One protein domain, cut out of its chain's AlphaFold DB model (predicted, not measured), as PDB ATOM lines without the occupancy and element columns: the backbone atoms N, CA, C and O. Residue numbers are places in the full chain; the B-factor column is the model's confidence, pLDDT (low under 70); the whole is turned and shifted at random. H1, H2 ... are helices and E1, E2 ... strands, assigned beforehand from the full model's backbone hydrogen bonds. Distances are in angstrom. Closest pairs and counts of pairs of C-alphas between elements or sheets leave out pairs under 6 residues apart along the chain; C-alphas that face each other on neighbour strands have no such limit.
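What this domain is: This is residues 2 to 115 of the 218 residues of the protein "Amidohydro-rel domain-containing protein" of Fusarium oxysporum f. sp. narcissi (UniProt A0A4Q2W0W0). Two short parallel strands, E1 and E2, lie near the middle of an elongated model, with the short helices H4 and H5 packed on them, mostly on E2. The long helix H3 touches H2 and H4 with its first part and runs out to one end of the longest axis, the unnamed tail of residues 102 to 115 lies toward the other end, and H1 lies off to the side, touching no helix. The printed part has 114 residues with five named helices and two named strands, in the order H1 E1 H2 E2 H3 H4 H5, and its class is mostly helix. By its radius of gyration of the C-alphas, 15.2 A, it is compact, though it spans 52 by 33 by 29 A.

How they stand to each other: Start with H1, residues 3 to 12; a tight link takes you to E1, residues 15 to 18. After one more residue comes H2, residues 20 to 25, and a long link leads to E2, residues 39 to 42. E1, H2 and E2 form a strand-helix-strand unit, two parallel neighbour strands with a helix between them in the chain, and its crossover is right-handed. E1 and E2 stand at 33 degrees; look for N 16 and O 39 at 2.8 A and N 18 and O 41 at 2.9 A, both within hydrogen-bond range. Next is H3, residues 54 to 75, which touches H2 with residues 57 to 64 alone, about perpendicular at 77 degrees; the closest C-alphas, of Pro 20 and Ala 61, are 5.4 A apart. Then H4, residues 87 to 94, touches residues 54 to 62 of H3 alone, at a steep tilt of 58 degrees, opposite ways; the closest C-alphas, of Ala 58 and Val 90, are 6.0 A apart. H5, residues 96 to 101, is close to H4 but not clearly touching, with the closest C-alphas, of Asn 92 and Ala 98, 7.6 A apart. The closest C-alphas of E2 and H5, Ala 41 and Ala 98, are 4.7 A apart. H1 and H3 are apart. In H1, H2, H3, H4 and H5 every O i to N i+4 pair is within hydrogen-bond range.

Where its parts are: Find C-alpha 3 at (-7.143, 47.854, 24.090); from there H1 runs 14.2 A to C-alpha 12. H3 begins at C-alpha 54, at (-7.471, 22.260, 37.515), and is 31.7 A long. H5 ends at C-alpha 101, at (3.802, 30.079, 29.135).

The domain as a whole: The two C-alphas farthest apart, of Gly 77 and Gly 114, are 52.2 A apart. The printed part has no cut. The links H2 to E2, E2 to H3 and H3 to H4 are long. The mean pLDDT of the printed part is 94.0, and no printed residue is under 70.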
ATOM      1  N   ASP A   2      -7.730  47.326  28.987       90.19
ATOM      2  CA  ASP A   2      -8.208  48.024  27.792       90.19
ATOM      3  C   ASP A   2      -7.439  47.591  26.525       90.19
ATOM      4  O   ASP A   2      -6.548  46.739  26.568       90.19
ATOM      5  N   ASP A   3      -7.790  48.165  25.373       91.25
ATOM      6  CA  ASP A   3      -7.143  47.854  24.090       91.25
ATOM      7  C   ASP A   3      -5.646  48.209  24.067       91.25
ATOM      8  O   ASP A   3      -4.859  47.578  23.348       91.25
ATOM      9  N   GLY A   4      -5.234  49.201  24.864       95.56
ATOM     10  CA  GLY A   4      -3.836  49.580  25.042       95.56
ATOM     11  C   GLY A   4      -3.059  48.487  25.768       95.56
ATOM     12  O   GLY A   4      -2.026  48.033  25.264       95.56
ATOM     13  N   ASP A   5      -3.602  47.995  26.884       94.06
ATOM     14  CA  ASP A   5      -3.055  46.858  27.631       94.06
ATOM     15  C   ASP A   5      -2.920  45.627  26.725       94.06
ATOM     16  O   ASP A   5      -1.849  45.018  26.630       94.06
ATOM     17  N   PHE A   6      -3.985  45.281  25.991       94.31
ATOM     18  CA  PHE A   6      -3.965  44.138  25.080       94.31
ATOM     19  C   PHE A   6      -2.910  44.290  23.987       94.31
ATOM     20  O   PHE A   6      -2.217  43.324  23.661       94.31
ATOM     21  N   SER A   7      -2.745  45.493  23.436       94.94
ATOM     22  CA  SER A   7      -1.731  45.769  22.417       94.94
ATOM     23  C   SER A   7      -0.314  45.551  22.949       94.94
ATOM     24  O   SER A   7       0.517  44.956  22.258       94.94
ATOM     25  N   ILE A   8      -0.039  45.968  24.187       95.81
ATOM     26  CA  ILE A   8       1.254  45.757  24.853       95.81
ATOM     27  C   ILE A   8       1.502  44.260  25.068       95.81
ATOM     28  O   ILE A   8       2.550  43.750  24.667       95.81
ATOM     29  N   LEU A   9       0.532  43.541  25.638       95.38
ATOM     30  CA  LEU A   9       0.654  42.105  25.909       95.38
ATOM     31  C   LEU A   9       0.903  41.301  24.626       95.38
ATOM     32  O   LEU A   9       1.798  40.454  24.594       95.38
ATOM     33  N   LYS A  10       0.170  41.614  23.549       95.06
ATOM     34  CA  LYS A  10       0.339  40.989  22.225       95.06
ATOM     35  C   LYS A  10       1.712  41.300  21.633       95.06
ATOM     36  O   LYS A  10       2.421  40.383  21.219       95.06
ATOM     37  N   LYS A  11       2.118  42.577  21.633       96.19
ATOM     38  CA  LYS A  11       3.409  43.033  21.088       96.19
ATOM     39  C   LYS A  11       4.591  42.357  21.775       96.19
ATOM     40  O   LYS A  11       5.535  41.947  21.106       96.19
ATOM     41  N   HIS A  12       4.535  42.242  23.097       95.81
ATOM     42  CA  HIS A  12       5.618  41.679  23.899       95.81
ATOM     43  C   HIS A  12       5.477  40.175  24.148       95.81
ATOM     44  O   HIS A  12       6.348  39.594  24.791       95.81
ATOM     45  N   ARG A  13       4.426  39.535  23.611       93.81
ATOM     46  CA  ARG A  13       4.150  38.098  23.760       93.81
ATOM     47  C   ARG A  13       4.191  37.657  25.227       93.81
ATOM     48  O   ARG A  13       4.802  36.645  25.563       93.81
ATOM     49  N   VAL A  14       3.561  38.444  26.095       95.38
ATOM     50  CA  VAL A  14       3.576  38.202  27.541       95.38
ATOM     51  C   VAL A  14       2.654  37.021  27.868       95.38
ATOM     52  O   VAL A  14       1.479  37.063  27.490       95.38
ATOM     53  N   PRO A  15       3.148  35.974  28.553       96.06
ATOM     54  CA  PRO A  15       2.310  34.876  29.007       96.06
ATOM     55  C   PRO A  15       1.426  35.302  30.186       96.06
ATOM     56  O   PRO A  15       1.881  35.965  31.117       96.06
ATOM     57  N   LEU A  16       0.165  34.878  30.159       95.62
ATOM     58  CA  LEU A  16      -0.834  35.138  31.190       95.62
ATOM     59  C   LEU A  16      -1.319  33.824  31.804       95.62
ATOM     60  O   LEU A  16      -1.750  32.920  31.089       95.62
ATOM     61  N   ALA A  17      -1.304  33.737  33.131       95.81
ATOM     62  CA  ALA A  17      -2.015  32.693  33.861       95.81
ATOM     63  C   ALA A  17      -3.419  33.210  34.193       95.81
ATOM     64  O   ALA A  17      -3.562  34.137  34.984       95.81
ATOM     65  N   CYS A  18      -4.447  32.632  33.578       96.69
ATOM     66  CA  CYS A  18      -5.838  32.998  33.830       96.69
ATOM     67  C   CYS A  18      -6.445  32.032  34.843       96.69
ATOM     68  O   CYS A  18      -6.260  30.817  34.719       96.69
ATOM     69  N   THR A  19      -7.212  32.543  35.803       96.38
ATOM     70  CA  THR A  19      -7.762  31.751  36.916       96.38
ATOM     71  C   THR A  19      -9.292  31.859  36.981       96.38
ATOM     72  O   THR A  19      -9.837  32.384  37.951       96.38
ATOM     73  N   PRO A  20     -10.037  31.299  36.000       95.25
ATOM     74  CA  PRO A  20     -11.463  31.591  35.797       95.25
ATOM     75  C   PRO A  20     -12.356  31.354  37.015       95.25
ATOM     76  O   PRO A  20     -13.328  32.075  37.228       95.25
ATOM     77  N   ALA A  21     -12.041  30.337  37.823       93.25
ATOM     78  CA  ALA A  21     -12.777  30.065  39.052       93.25
ATOM     79  C   ALA A  21     -12.586  31.178  40.091       93.25
ATOM     80  O   ALA A  21     -13.558  31.626  40.692       93.25
ATOM     81  N   THR A  22     -11.350  31.633  40.287       94.62
ATOM     82  CA  THR A  22     -11.010  32.672  41.263       94.62
ATOM     83  C   THR A  22     -11.444  34.049  40.787       94.62
ATOM     84  O   THR A  22     -12.060  34.781  41.557       94.62
ATOM     85  N   GLU A  23     -11.209  34.374  39.514       95.25
ATOM     86  CA  GLU A  23     -11.663  35.624  38.898       95.25
ATOM     87  C   GLU A  23     -13.178  35.795  39.073       95.25
ATOM     88  O   GLU A  23     -13.637  36.851  39.505       95.25
ATOM     89  N   ALA A  24     -13.964  34.736  38.853       92.81
ATOM     90  CA  ALA A  24     -15.404  34.785  39.079       92.81
ATOM     91  C   ALA A  24     -15.788  34.822  40.564       92.81
ATOM     92  O   ALA A  24     -16.650  35.607  40.952       92.81
ATOM     93  N   GLN A  25     -15.146  34.010  41.411       93.38
ATOM     94  CA  GLN A  25     -15.429  33.980  42.849       93.38
ATOM     95  C   GLN A  25     -15.121  35.324  43.532       93.38
ATOM     96  O   GLN A  25     -15.777  35.677  44.513       93.38
ATOM     97  N   GLY A  26     -14.137  36.062  43.014       92.88
ATOM     98  CA  GLY A  26     -13.744  37.398  43.461       92.88
ATOM     99  C   GLY A  26     -14.391  38.555  42.695       92.88
ATOM    100  O   GLY A  26     -14.012  39.698  42.936       92.88
ATOM    101  N   SER A  27     -15.334  38.293  41.781       93.00
ATOM    102  CA  SER A  27     -15.998  39.315  40.951       93.00
ATOM    103  C   SER A  27     -15.028  40.207  40.154       93.00
ATOM    104  O   SER A  27     -15.245  41.409  40.018       93.00
ATOM    105  N   MET A  28     -13.953  39.625  39.618       92.19
ATOM    106  CA  MET A  28     -12.877  40.333  38.905       92.19
ATOM    107  C   MET A  28     -13.156  40.540  37.405       92.19
ATOM    108  O   MET A  28     -12.354  41.162  36.711       92.19
ATOM    109  N   GLY A  29     -14.293  40.047  36.907       90.50
ATOM    110  CA  GLY A  29     -14.720  40.174  35.512       90.50
ATOM    111  C   GLY A  29     -14.581  38.879  34.709       90.50
ATOM    112  O   GLY A  29     -14.525  37.785  35.272       90.50
ATOM    113  N   TRP A  30     -14.578  39.009  33.380       92.44
ATOM    114  CA  TRP A  30     -14.429  37.881  32.460       92.44
ATOM    115  C   TRP A  30     -12.967  37.466  32.328       92.44
ATOM    116  O   TRP A  30     -12.075  38.303  32.185       92.44
ATOM    117  N   HIS A  31     -12.730  36.159  32.351       94.81
ATOM    118  CA  HIS A  31     -11.395  35.600  32.208       94.81
ATOM    119  C   HIS A  31     -10.860  35.763  30.778       94.81
ATOM    120  O   HIS A  31     -11.596  35.631  29.802       94.81
ATOM    121  N   LEU A  32      -9.543  35.917  30.633       94.94
ATOM    122  CA  LEU A  32      -8.888  36.111  29.327       94.94
ATOM    123  C   LEU A  32      -8.366  34.810  28.697       94.94
ATOM    124  O   LEU A  32      -7.635  34.831  27.708       94.94
ATOM    125  N   LEU A  33      -8.725  33.653  29.267       96.69
ATOM    126  CA  LEU A  33      -8.159  32.358  28.878       96.69
ATOM    127  C   LEU A  33      -8.269  32.055  27.373       96.69
ATOM    128  O   LEU A  33      -7.360  31.439  26.825       96.69
ATOM    129  N   PHE A  34      -9.334  32.474  26.690       95.31
ATOM    130  CA  PHE A  34      -9.495  32.255  25.246       95.31
ATOM    131  C   PHE A  34      -9.406  33.539  24.415       95.31
ATOM    132  O   PHE A  34      -9.777  33.527  23.243       95.31
ATOM    133  N   GLU A  35      -8.894  34.622  25.001       92.81
ATOM    134  CA  GLU A  35      -8.783  35.915  24.330       92.81
ATOM    135  C   GLU A  35      -7.831  35.825  23.117       92.81
ATOM    136  O   GLU A  35      -6.661  35.437  23.268       92.81
ATOM    137  N   PRO A  36      -8.290  36.166  21.898       90.31
ATOM    138  CA  PRO A  36      -7.489  36.013  20.692       90.31
ATOM    139  C   PRO A  36      -6.182  36.812  20.708       90.31
ATOM    140  O   PRO A  36      -6.134  38.017  20.971       90.31
ATOM    141  N   GLY A  37      -5.096  36.137  20.333       90.50
ATOM    142  CA  GLY A  37      -3.765  36.731  20.214       90.50
ATOM    143  C   GLY A  37      -3.003  36.865  21.534       90.50
ATOM    144  O   GLY A  37      -1.833  37.240  21.496       90.50
ATOM    145  N   LEU A  38      -3.615  36.537  22.677       93.31
ATOM    146  CA  LEU A  38      -2.900  36.441  23.948       93.31
ATOM    147  C   LEU A  38      -2.278  35.053  24.122       93.31
ATOM    148  O   LEU A  38      -2.826  34.037  23.693       93.31
ATOM    149  N   ILE A  39      -1.117  35.014  24.776       93.69
ATOM    150  CA  ILE A  39      -0.511  33.768  25.243       93.69
ATOM    151  C   ILE A  39      -1.080  33.511  26.630       93.69
ATOM    152  O   ILE A  39      -0.667  34.140  27.596       93.69
ATOM    153  N   SER A  40      -2.056  32.618  26.721       96.06
ATOM    154  CA  SER A  40      -2.781  32.340  27.958       96.06
ATOM    155  C   SER A  40      -2.680  30.871  28.357       96.06
ATOM    156  O   SER A  40      -2.734  29.969  27.518       96.06
ATOM    157  N   ALA A  41      -2.588  30.641  29.660       97.31
ATOM    158  CA  ALA A  41      -2.548  29.335  30.292       97.31
ATOM    159  C   ALA A  41      -3.564  29.267  31.434       97.31
ATOM    160  O   ALA A  41      -3.891  30.280  32.055       97.31
ATOM    161  N   LEU A  42      -4.066  28.068  31.712       97.38
ATOM    162  CA  LEU A  42      -4.994  27.847  32.812       97.38
ATOM    163  C   LEU A  42      -4.234  27.781  34.143       97.38
ATOM    164  O   LEU A  42      -3.292  27.004  34.286       97.38
ATOM    165  N   GLY A  43      -4.687  28.553  35.125       94.19
ATOM    166  CA  GLY A  43      -4.206  28.532  36.501       94.19
ATOM    167  C   GLY A  43      -5.295  28.116  37.491       94.19
ATOM    168  O   GLY A  43      -6.488  28.296  37.242       94.19
ATOM    169  N   ALA A  44      -4.874  27.571  38.634       89.19
ATOM    170  CA  ALA A  44      -5.768  27.239  39.747       89.19
ATOM    171  C   ALA A  44      -5.956  28.400  40.739       89.19
ATOM    172  O   ALA A  44      -7.026  28.521  41.325       89.19
ATOM    173  N   ASP A  45      -4.934  29.251  40.903       93.31
ATOM    174  CA  ASP A  45      -4.857  30.264  41.969       93.31
ATOM    175  C   ASP A  45      -4.865  29.655  43.391       93.31
ATOM    176  O   ASP A  45      -4.488  28.500  43.601       93.31
ATOM    177  N   CYS A  46      -5.249  30.449  44.391       89.38
ATOM    178  CA  CYS A  46      -5.278  30.080  45.796       89.38
ATOM    179  C   CYS A  46      -6.456  29.164  46.194       89.38
ATOM    180  O   CYS A  46      -7.634  29.431  45.955       89.38
ATOM    181  N   HIS A  47      -6.132  28.103  46.937       88.44
ATOM    182  CA  HIS A  47      -7.093  27.079  47.375       88.44
ATOM    183  C   HIS A  47      -7.905  27.446  48.628       88.44
ATOM    184  O   HIS A  47      -8.622  26.611  49.175       88.44
ATOM    185  N   CYS A  48      -7.770  28.675  49.130       86.75
ATOM    186  CA  CYS A  48      -8.650  29.191  50.180       86.75
ATOM    187  C   CYS A  48      -9.936  29.800  49.610       86.75
ATOM    188  O   CYS A  48     -10.902  29.963  50.354       86.75
ATOM    189  N   LEU A  49      -9.938  30.135  48.316       89.06
ATOM    190  CA  LEU A  49     -11.063  30.764  47.638       89.06
ATOM    191  C   LEU A  49     -11.797  29.780  46.726       89.06
ATOM    192  O   LEU A  49     -13.022  29.808  46.652       89.06
ATOM    193  N   THR A  50     -11.058  28.896  46.055       89.44
ATOM    194  CA  THR A  50     -11.612  27.922  45.109       89.44
ATOM    195  C   THR A  50     -10.987  26.535  45.283       89.44
ATOM    196  O   THR A  50     -10.056  26.330  46.062       89.44
ATOM    197  N   SER A  51     -11.547  25.543  44.588       89.38
ATOM    198  CA  SER A  51     -11.041  24.166  44.574       89.38
ATOM    199  C   SER A  51      -9.645  24.070  43.948       89.38
ATOM    200  O   SER A  51      -9.316  24.804  43.021       89.38
ATOM    201  N   SER A  52      -8.839  23.099  44.387       88.88
ATOM    202  CA  SER A  52      -7.520  22.805  43.802       88.88
ATOM    203  C   SER A  52      -7.572  21.997  42.500       88.88
ATOM    204  O   SER A  52      -6.534  21.667  41.925       88.88
ATOM    205  N   SER A  53      -8.768  21.665  42.010       92.19
ATOM    206  CA  SER A  53      -8.935  20.903  40.774       92.19
ATOM    207  C   SER A  53      -8.788  21.788  39.535       92.19
ATOM    208  O   SER A  53      -9.673  22.574  39.193       92.19
ATOM    209  N   LEU A  54      -7.700  21.580  38.790       93.62
ATOM    210  CA  LEU A  54      -7.471  22.260  37.515       93.62
ATOM    211  C   LEU A  54      -8.540  21.895  36.467       93.62
ATOM    212  O   LEU A  54      -8.888  22.718  35.627       93.62
ATOM    213  N   MET A  55      -9.116  20.687  36.533       94.81
ATOM    214  CA  MET A  55     -10.208  20.286  35.635       94.81
ATOM    215  C   MET A  55     -11.523  20.984  35.988       94.81
ATOM    216  O   MET A  55     -12.271  21.359  35.089       94.81
ATOM    217  N   GLN A  56     -11.782  21.256  37.272       93.56
ATOM    218  CA  GLN A  56     -12.895  22.130  37.654       93.56
ATOM    219  C   GLN A  56     -12.676  23.551  37.123       93.56
ATOM    220  O   GLN A  56     -13.582  24.097  36.497       93.56
ATOM    221  N   ALA A  57     -11.469  24.111  37.265       94.75
ATOM    222  CA  ALA A  57     -11.135  25.420  36.696       94.75
ATOM    223  C   ALA A  57     -11.305  25.454  35.161       94.75
ATOM    224  O   ALA A  57     -11.862  26.411  34.622       94.75
ATOM    225  N   ALA A  58     -10.912  24.385  34.460       96.62
ATOM    226  CA  ALA A  58     -11.089  24.243  33.015       96.62
ATOM    227  C   ALA A  58     -12.571  24.252  32.603       96.62
ATOM    228  O   ALA A  58     -12.953  24.950  31.660       96.62
ATOM    229  N   ARG A  59     -13.424  23.510  33.322       95.69
ATOM    230  CA  ARG A  59     -14.877  23.511  33.087       95.69
ATOM    231  C   ARG A  59     -15.485  24.878  33.336       95.69
ATOM    232  O   ARG A  59     -16.282  25.333  32.521       95.69
ATOM    233  N   THR A  60     -15.080  25.540  34.416       95.12
ATOM    234  CA  THR A  60     -15.517  26.901  34.726       95.12
ATOM    235  C   THR A  60     -15.174  27.863  33.590       95.12
ATOM    236  O   THR A  60     -16.045  28.610  33.154       95.12
ATOM    237  N   ALA A  61     -13.962  27.774  33.033       96.31
ATOM    238  CA  ALA A  61     -13.565  28.567  31.872       96.31
ATOM    239  C   ALA A  61     -14.494  28.339  30.668       96.31
ATOM    240  O   ALA A  61     -15.027  29.279  30.083       96.31
ATOM    241  N   LEU A  62     -14.737  27.073  30.309       96.25
ATOM    242  CA  LEU A  62     -15.610  26.739  29.180       96.25
ATOM    243  C   LEU A  62     -17.039  27.252  29.391       96.25
ATOM    244  O   LEU A  62     -17.639  27.790  28.462       96.25
ATOM    245  N   LEU A  63     -17.593  27.081  30.592       94.62
ATOM    246  CA  LEU A  63     -18.953  27.514  30.906       94.62
ATOM    247  C   LEU A  63     -19.081  29.038  30.890       94.62
ATOM    248  O   LEU A  63     -20.040  29.542  30.309       94.62
ATOM    249  N   PHE A  64     -18.119  29.772  31.454       94.56
ATOM    250  CA  PHE A  64     -18.167  31.232  31.451       94.56
ATOM    251  C   PHE A  64     -17.982  31.830  30.069       94.56
ATOM    252  O   PHE A  64     -18.773  32.693  29.703       94.56
ATOM    253  N   SER A  65     -17.057  31.328  29.252       93.56
ATOM    254  CA  SER A  65     -16.935  31.828  27.875       93.56
ATOM    255  C   SER A  65     -18.195  31.559  27.048       93.56
ATOM    256  O   SER A  65     -18.636  32.400  26.268       93.56
ATOM    257  N   ARG A  66     -18.829  30.392  27.241       92.94
ATOM    258  CA  ARG A  66     -20.101  30.060  26.576       92.94
ATOM    259  C   ARG A  66     -21.239  30.957  27.051       92.94
ATOM    260  O   ARG A  66     -22.049  31.390  26.230       92.94
ATOM    261  N   LEU A  67     -21.310  31.235  28.351       93.56
ATOM    262  CA  LEU A  67     -22.311  32.135  28.910       93.56
ATOM    263  C   LEU A  67     -22.106  33.566  28.408       93.56
ATOM    264  O   LEU A  67     -23.070  34.168  27.947       93.56
ATOM    265  N   GLN A  68     -20.873  34.071  28.424       92.44
ATOM    266  CA  GLN A  68     -20.523  35.390  27.902       92.44
ATOM    267  C   GLN A  68     -20.993  35.544  26.450       92.44
ATOM    268  O   GLN A  68     -21.800  36.425  26.159       92.44
ATOM    269  N   LYS A  69     -20.616  34.611  25.564       91.75
ATOM    270  CA  LYS A  69     -21.068  34.610  24.161       91.75
ATOM    271  C   LYS A  69     -22.595  34.548  24.038       91.75
ATOM    272  O   LYS A  69     -23.185  35.207  23.185       91.75
ATOM    273  N   THR A  70     -23.253  33.758  24.888       93.62
ATOM    274  CA  THR A  70     -24.722  33.656  24.904       93.62
ATOM    275  C   THR A  70     -25.370  34.996  25.245       93.62
ATOM    276  O   THR A  70     -26.354  35.366  24.609       93.62
ATOM    277  N   LEU A  71     -24.832  35.725  26.224       94.12
ATOM    278  CA  LEU A  71     -25.332  37.041  26.618       94.12
ATOM    279  C   LEU A  71     -25.119  38.072  25.502       94.12
ATOM    280  O   LEU A  71     -26.081  38.718  25.096       94.12
ATOM    281  N   GLU A  72     -23.912  38.140  24.938       92.88
ATOM    282  CA  GLU A  72     -23.570  39.062  23.846       92.88
ATOM    283  C   GLU A  72     -24.459  38.869  22.608       92.88
ATOM    284  O   GLU A  72     -24.877  39.834  21.965       92.88
ATOM    285  N   LEU A  73     -24.767  37.617  22.249       93.94
ATOM    286  CA  LEU A  73     -25.661  37.320  21.128       93.94
ATOM    287  C   LEU A  73     -27.125  37.581  21.477       93.94
ATOM    288  O   LEU A  73     -27.860  38.106  20.641       93.94
ATOM    289  N   LYS A  74     -27.550  37.277  22.708       95.56
ATOM    290  CA  LYS A  74     -28.916  37.550  23.166       95.56
ATOM    291  C   LYS A  74     -29.239  39.041  23.104       95.56
ATOM    292  O   LYS A  74     -30.333  39.394  22.669       95.56
ATOM    293  N   GLU A  75     -28.304  39.909  23.486       95.44
ATOM    294  CA  GLU A  75     -28.453  41.370  23.371       95.44
ATOM    295  C   GLU A  75     -28.643  41.829  21.920       95.44
ATOM    296  O   GLU A  75     -29.370  42.782  21.654       95.44
ATOM    297  N   LYS A  76     -28.060  41.098  20.967       96.06
ATOM    298  CA  LYS A  76     -28.212  41.322  19.522       96.06
ATOM    299  C   LYS A  76     -29.440  40.619  18.924       96.06
ATOM    300  O   LYS A  76     -29.615  40.634  17.709       96.06
ATOM    301  N   GLY A  77     -30.275  39.970  19.743       95.88
ATOM    302  CA  GLY A  77     -31.426  39.183  19.285       95.88
ATOM    303  C   GLY A  77     -31.058  37.878  18.566       95.88
ATOM    304  O   GLY A  77     -31.892  37.305  17.866       95.88
ATOM    305  N   GLN A  78     -29.822  37.404  18.719       94.81
ATOM    306  CA  GLN A  78     -29.278  36.203  18.083       94.81
ATOM    307  C   GLN A  78     -29.177  35.033  19.078       94.81
ATOM    308  O   GLN A  78     -29.295  35.204  20.293       94.81
ATOM    309  N   LYS A  79     -28.959  33.820  18.557       91.31
ATOM    310  CA  LYS A  79     -28.714  32.604  19.348       91.31
ATOM    311  C   LYS A  79     -27.319  32.059  19.057       91.31
ATOM    312  O   LYS A  79     -26.723  32.372  18.034       91.31
ATOM    313  N   VAL A  80     -26.796  31.259  19.982       87.88
ATOM    314  CA  VAL A  80     -25.525  30.556  19.785       87.88
ATOM    315  C   VAL A  80     -25.769  29.352  18.880       87.88
ATOM    316  O   VAL A  80     -26.477  28.431  19.279       87.88
ATOM    317  N   ASP A  81     -25.131  29.344  17.713       82.56
ATOM    318  CA  ASP A  81     -25.218  28.219  16.775       82.56
ATOM    319  C   ASP A  81     -24.070  27.211  16.955       82.56
ATOM    320  O   ASP A  81     -24.227  26.032  16.654       82.56
ATOM    321  N   MET A  82     -22.917  27.657  17.475       80.38
ATOM    322  CA  MET A  82     -21.710  26.839  17.657       80.38
ATOM    323  C   MET A  82     -20.916  27.224  18.913       80.38
ATOM    324  O   MET A  82     -20.857  28.395  19.310       80.38
ATOM    325  N   PHE A  83     -20.266  26.220  19.512       76.62
ATOM    326  CA  PHE A  83     -19.343  26.385  20.636       76.62
ATOM    327  C   PHE A  83     -17.899  26.531  20.140       76.62
ATOM    328  O   PHE A  83     -17.315  25.569  19.646       76.62
ATOM    329  N   ASP A  84     -17.304  27.708  20.332       77.38
ATOM    330  CA  ASP A  84     -15.979  28.028  19.770       77.38
ATOM    331  C   ASP A  84     -14.817  27.455  20.597       77.38
ATOM    332  O   ASP A  84     -13.710  27.268  20.094       77.38
ATOM    333  N   HIS A  85     -15.058  27.159  21.879       86.94
ATOM    334  CA  HIS A  85     -14.050  26.628  22.797       86.94
ATOM    335  C   HIS A  85     -14.349  25.175  23.168       86.94
ATOM    336  O   HIS A  85     -15.445  24.822  23.632       86.94
ATOM    337  N   THR A  86     -13.338  24.330  22.970       92.31
ATOM    338  CA  THR A  86     -13.433  22.874  23.087       92.31
ATOM    339  C   THR A  86     -12.691  22.358  24.315       92.31
ATOM    340  O   THR A  86     -11.770  22.997  24.831       92.31
ATOM    341  N   SER A  87     -13.052  21.150  24.752       95.56
ATOM    342  CA  SER A  87     -12.338  20.450  25.823       95.56
ATOM    343  C   SER A  87     -10.857  20.239  25.488       95.56
ATOM    344  O   SER A  87     -10.008  20.412  26.353       95.56
ATOM    345  N   HIS A  88     -10.519  19.976  24.224       95.88
ATOM    346  CA  HIS A  88      -9.128  19.896  23.772       95.88
ATOM    347  C   HIS A  88      -8.377  21.219  23.918       95.88
ATOM    348  O   HIS A  88      -7.239  21.234  24.379       95.88
ATOM    349  N   GLY A  89      -9.016  22.334  23.550       95.94
ATOM    350  CA  GLY A  89      -8.413  23.657  23.675       95.94
ATOM    351  C   GLY A  89      -8.060  23.977  25.126       95.94
ATOM    352  O   GLY A  89      -6.924  24.340  25.421       95.94
ATOM    353  N   VAL A  90      -8.999  23.772  26.053       97.31
ATOM    354  CA  VAL A  90      -8.729  24.029  27.475       97.31
ATOM    355  C   VAL A  90      -7.759  23.007  28.086       97.31
ATOM    356  O   VAL A  90      -6.948  23.371  28.933       97.31
ATOM    357  N   PHE A  91      -7.768  21.753  27.620       97.75
ATOM    358  CA  PHE A  91      -6.790  20.744  28.031       97.75
ATOM    359  C   PHE A  91      -5.364  21.138  27.621       97.75
ATOM    360  O   PHE A  91      -4.442  21.052  28.432       97.75
ATOM    361  N   ASN A  92      -5.180  21.658  26.404       97.50
ATOM    362  CA  ASN A  92      -3.894  22.197  25.955       97.50
ATOM    363  C   ASN A  92      -3.468  23.417  26.786       97.50
ATOM    364  O   ASN A  92      -2.299  23.514  27.162       97.50
ATOM    365  N   LYS A  93      -4.418  24.289  27.159       97.69
ATOM    366  CA  LYS A  93      -4.199  25.415  28.089       97.69
ATOM    367  C   LYS A  93      -3.778  25.004  29.490       97.69
ATOM    368  O   LYS A  93      -3.102  25.776  30.161       97.69
ATOM    369  N   ALA A  94      -4.144  23.800  29.911       97.12
ATOM    370  CA  ALA A  94      -3.746  23.213  31.184       97.12
ATOM    371  C   ALA A  94      -2.433  22.408  31.106       97.12
ATOM    372  O   ALA A  94      -1.920  21.987  32.139       97.12
ATOM    373  N   THR A  95      -1.901  22.159  29.904       97.81
ATOM    374  CA  THR A  95      -0.747  21.273  29.679       97.81
ATOM    375  C   THR A  95       0.330  21.957  28.840       97.81
ATOM    376  O   THR A  95       1.145  22.707  29.375       97.81
ATOM    377  N   ILE A  96       0.364  21.726  27.526       97.88
ATOM    378  CA  ILE A  96       1.458  22.183  26.667       97.88
ATOM    379  C   ILE A  96       1.511  23.707  26.525       97.88
ATOM    380  O   ILE A  96       2.601  24.269  26.459       97.88
ATOM    381  N   GLU A  97       0.374  24.405  26.503       97.25
ATOM    382  CA  GLU A  97       0.376  25.872  26.449       97.25
ATOM    383  C   GLU A  97       0.783  26.480  27.795       97.25
ATOM    384  O   GLU A  97       1.499  27.476  27.802       97.25
ATOM    385  N   ALA A  98       0.438  25.840  28.918       97.50
ATOM    386  CA  ALA A  98       0.953  26.230  30.230       97.50
ATOM    387  C   ALA A  98       2.470  26.035  30.328       97.50
ATOM    388  O   ALA A  98       3.168  26.928  30.797       97.50
ATOM    389  N   ALA A  99       2.996  24.918  29.818       97.69
ATOM    390  CA  ALA A  99       4.437  24.678  29.754       97.69
ATOM    391  C   ALA A  99       5.161  25.744  28.916       97.69
ATOM    392  O   ALA A  99       6.182  26.267  29.353       97.69
ATOM    393  N   ARG A 100       4.597  26.125  27.758       96.38
ATOM    394  CA  ARG A 100       5.114  27.233  26.931       96.38
ATOM    395  C   ARG A 100       5.057  28.572  27.659       96.38
ATOM    396  O   ARG A 100       5.989  29.358  27.561       96.38
ATOM    397  N   ALA A 101       3.976  28.834  28.395       95.69
ATOM    398  CA  ALA A 101       3.802  30.079  29.135       95.69
ATOM    399  C   ALA A 101       4.877  30.278  30.218       95.69
ATOM    400  O   ALA A 101       5.242  31.415  30.504       95.69
ATOM    401  N   VAL A 102       5.415  29.192  30.781       96.38
ATOM    402  CA  VAL A 102       6.507  29.235  31.770       96.38
ATOM    403  C   VAL A 102       7.892  28.928  31.182       96.38
ATOM    404  O   VAL A 102       8.858  28.836  31.935       96.38
ATOM    405  N   GLY A 103       8.011  28.771  29.857       96.25
ATOM    406  CA  GLY A 103       9.282  28.504  29.169       96.25
ATOM    407  C   GLY A 103       9.875  27.111  29.414       96.25
ATOM    408  O   GLY A 103      11.091  26.947  29.359       96.25
ATOM    409  N   LEU A 104       9.036  26.117  29.728       98.00
ATOM    410  CA  LEU A 104       9.438  24.732  30.014       98.00
ATOM    411  C   LEU A 104       8.867  23.729  29.001       98.00
ATOM    412  O   LEU A 104       8.789  22.529  29.270       98.00
ATOM    413  N   GLU A 105       8.438  24.177  27.823       97.50
ATOM    414  CA  GLU A 105       7.836  23.311  26.809       97.50
ATOM    415  C   GLU A 105       8.787  22.259  26.238       97.50
ATOM    416  O   GLU A 105       8.316  21.291  25.645       97.50
ATOM    417  N   SER A 106      10.099  22.423  26.394       98.19
ATOM    418  CA  SER A 106      11.093  21.406  26.043       98.19
ATOM    419  C   SER A 106      11.179  20.289  27.088       98.19
ATOM    420  O   SER A 106      11.611  19.190  26.759       98.19
ATOM    421  N   GLU A 107      10.715  20.535  28.316       98.56
ATOM    422  CA  GLU A 107      10.877  19.632  29.458       98.56
ATOM    423  C   GLU A 107       9.569  18.968  29.897       98.56
ATOM    424  O   GLU A 107       9.591  17.807  30.297       98.56
ATOM    425  N   ILE A 108       8.436  19.678  29.831       98.56
ATOM    426  CA  ILE A 108       7.135  19.224  30.358       98.56
ATOM    427  C   ILE A 108       5.975  19.535  29.391       98.56
ATOM    428  O   ILE A 108       6.169  19.965  28.250       98.56
ATOM    429  N   GLY A 109       4.741  19.263  29.827       97.31
ATOM    430  CA  GLY A 109       3.506  19.653  29.133       97.31
ATOM    431  C   GLY A 109       3.054  18.728  28.001       97.31
ATOM    432  O   GLY A 109       1.958  18.909  27.482       97.31
ATOM    433  N   SER A 110       3.853  17.728  27.615       98.12
ATOM    434  CA  SER A 110       3.440  16.674  26.681       98.12
ATOM    435  C   SER A 110       4.211  15.380  26.932       98.12
ATOM    436  O   SER A 110       5.319  15.411  27.465       98.12
ATOM    437  N   ILE A 111       3.664  14.250  26.487       98.00
ATOM    438  CA  ILE A 111       4.346  12.954  26.548       98.00
ATOM    439  C   ILE A 111       5.203  12.805  25.287       98.00
ATOM    440  O   ILE A 111       4.677  12.611  24.194       98.00
ATOM    441  N   ALA A 112       6.519  12.948  25.431       98.06
ATOM    442  CA  ALA A 112       7.485  12.778  24.349       98.06
ATOM    443  C   ALA A 112       8.830  12.288  24.903       98.06
ATOM    444  O   ALA A 112       9.177  12.575  26.049       98.06
ATOM    445  N   VAL A 113       9.599  11.567  24.084       97.94
ATOM    446  CA  VAL A 113      10.959  11.136  24.451       97.94
ATOM    447  C   VAL A 113      11.820  12.366  24.757       97.94
ATOM    448  O   VAL A 113      11.789  13.344  24.016       97.94
ATOM    449  N   GLY A 114      12.576  12.313  25.856       97.50
ATOM    450  CA  GLY A 114      13.427  13.411  26.327       97.50
ATOM    451  C   GLY A 114      12.750  14.377  27.307       97.50
ATOM    452  O   GLY A 114      13.454  15.137  27.967       97.50
ATOM    453  N   LYS A 115      11.421  14.321  27.462       98.56
ATOM    454  CA  LYS A 115      10.690  15.104  28.470       98.56
ATOM    455  C   LYS A 115      10.645  14.407  29.828       98.56
ATOM    456  O   LYS A 115      10.762  13.184  29.919       98.56
TER     457      LYS A 115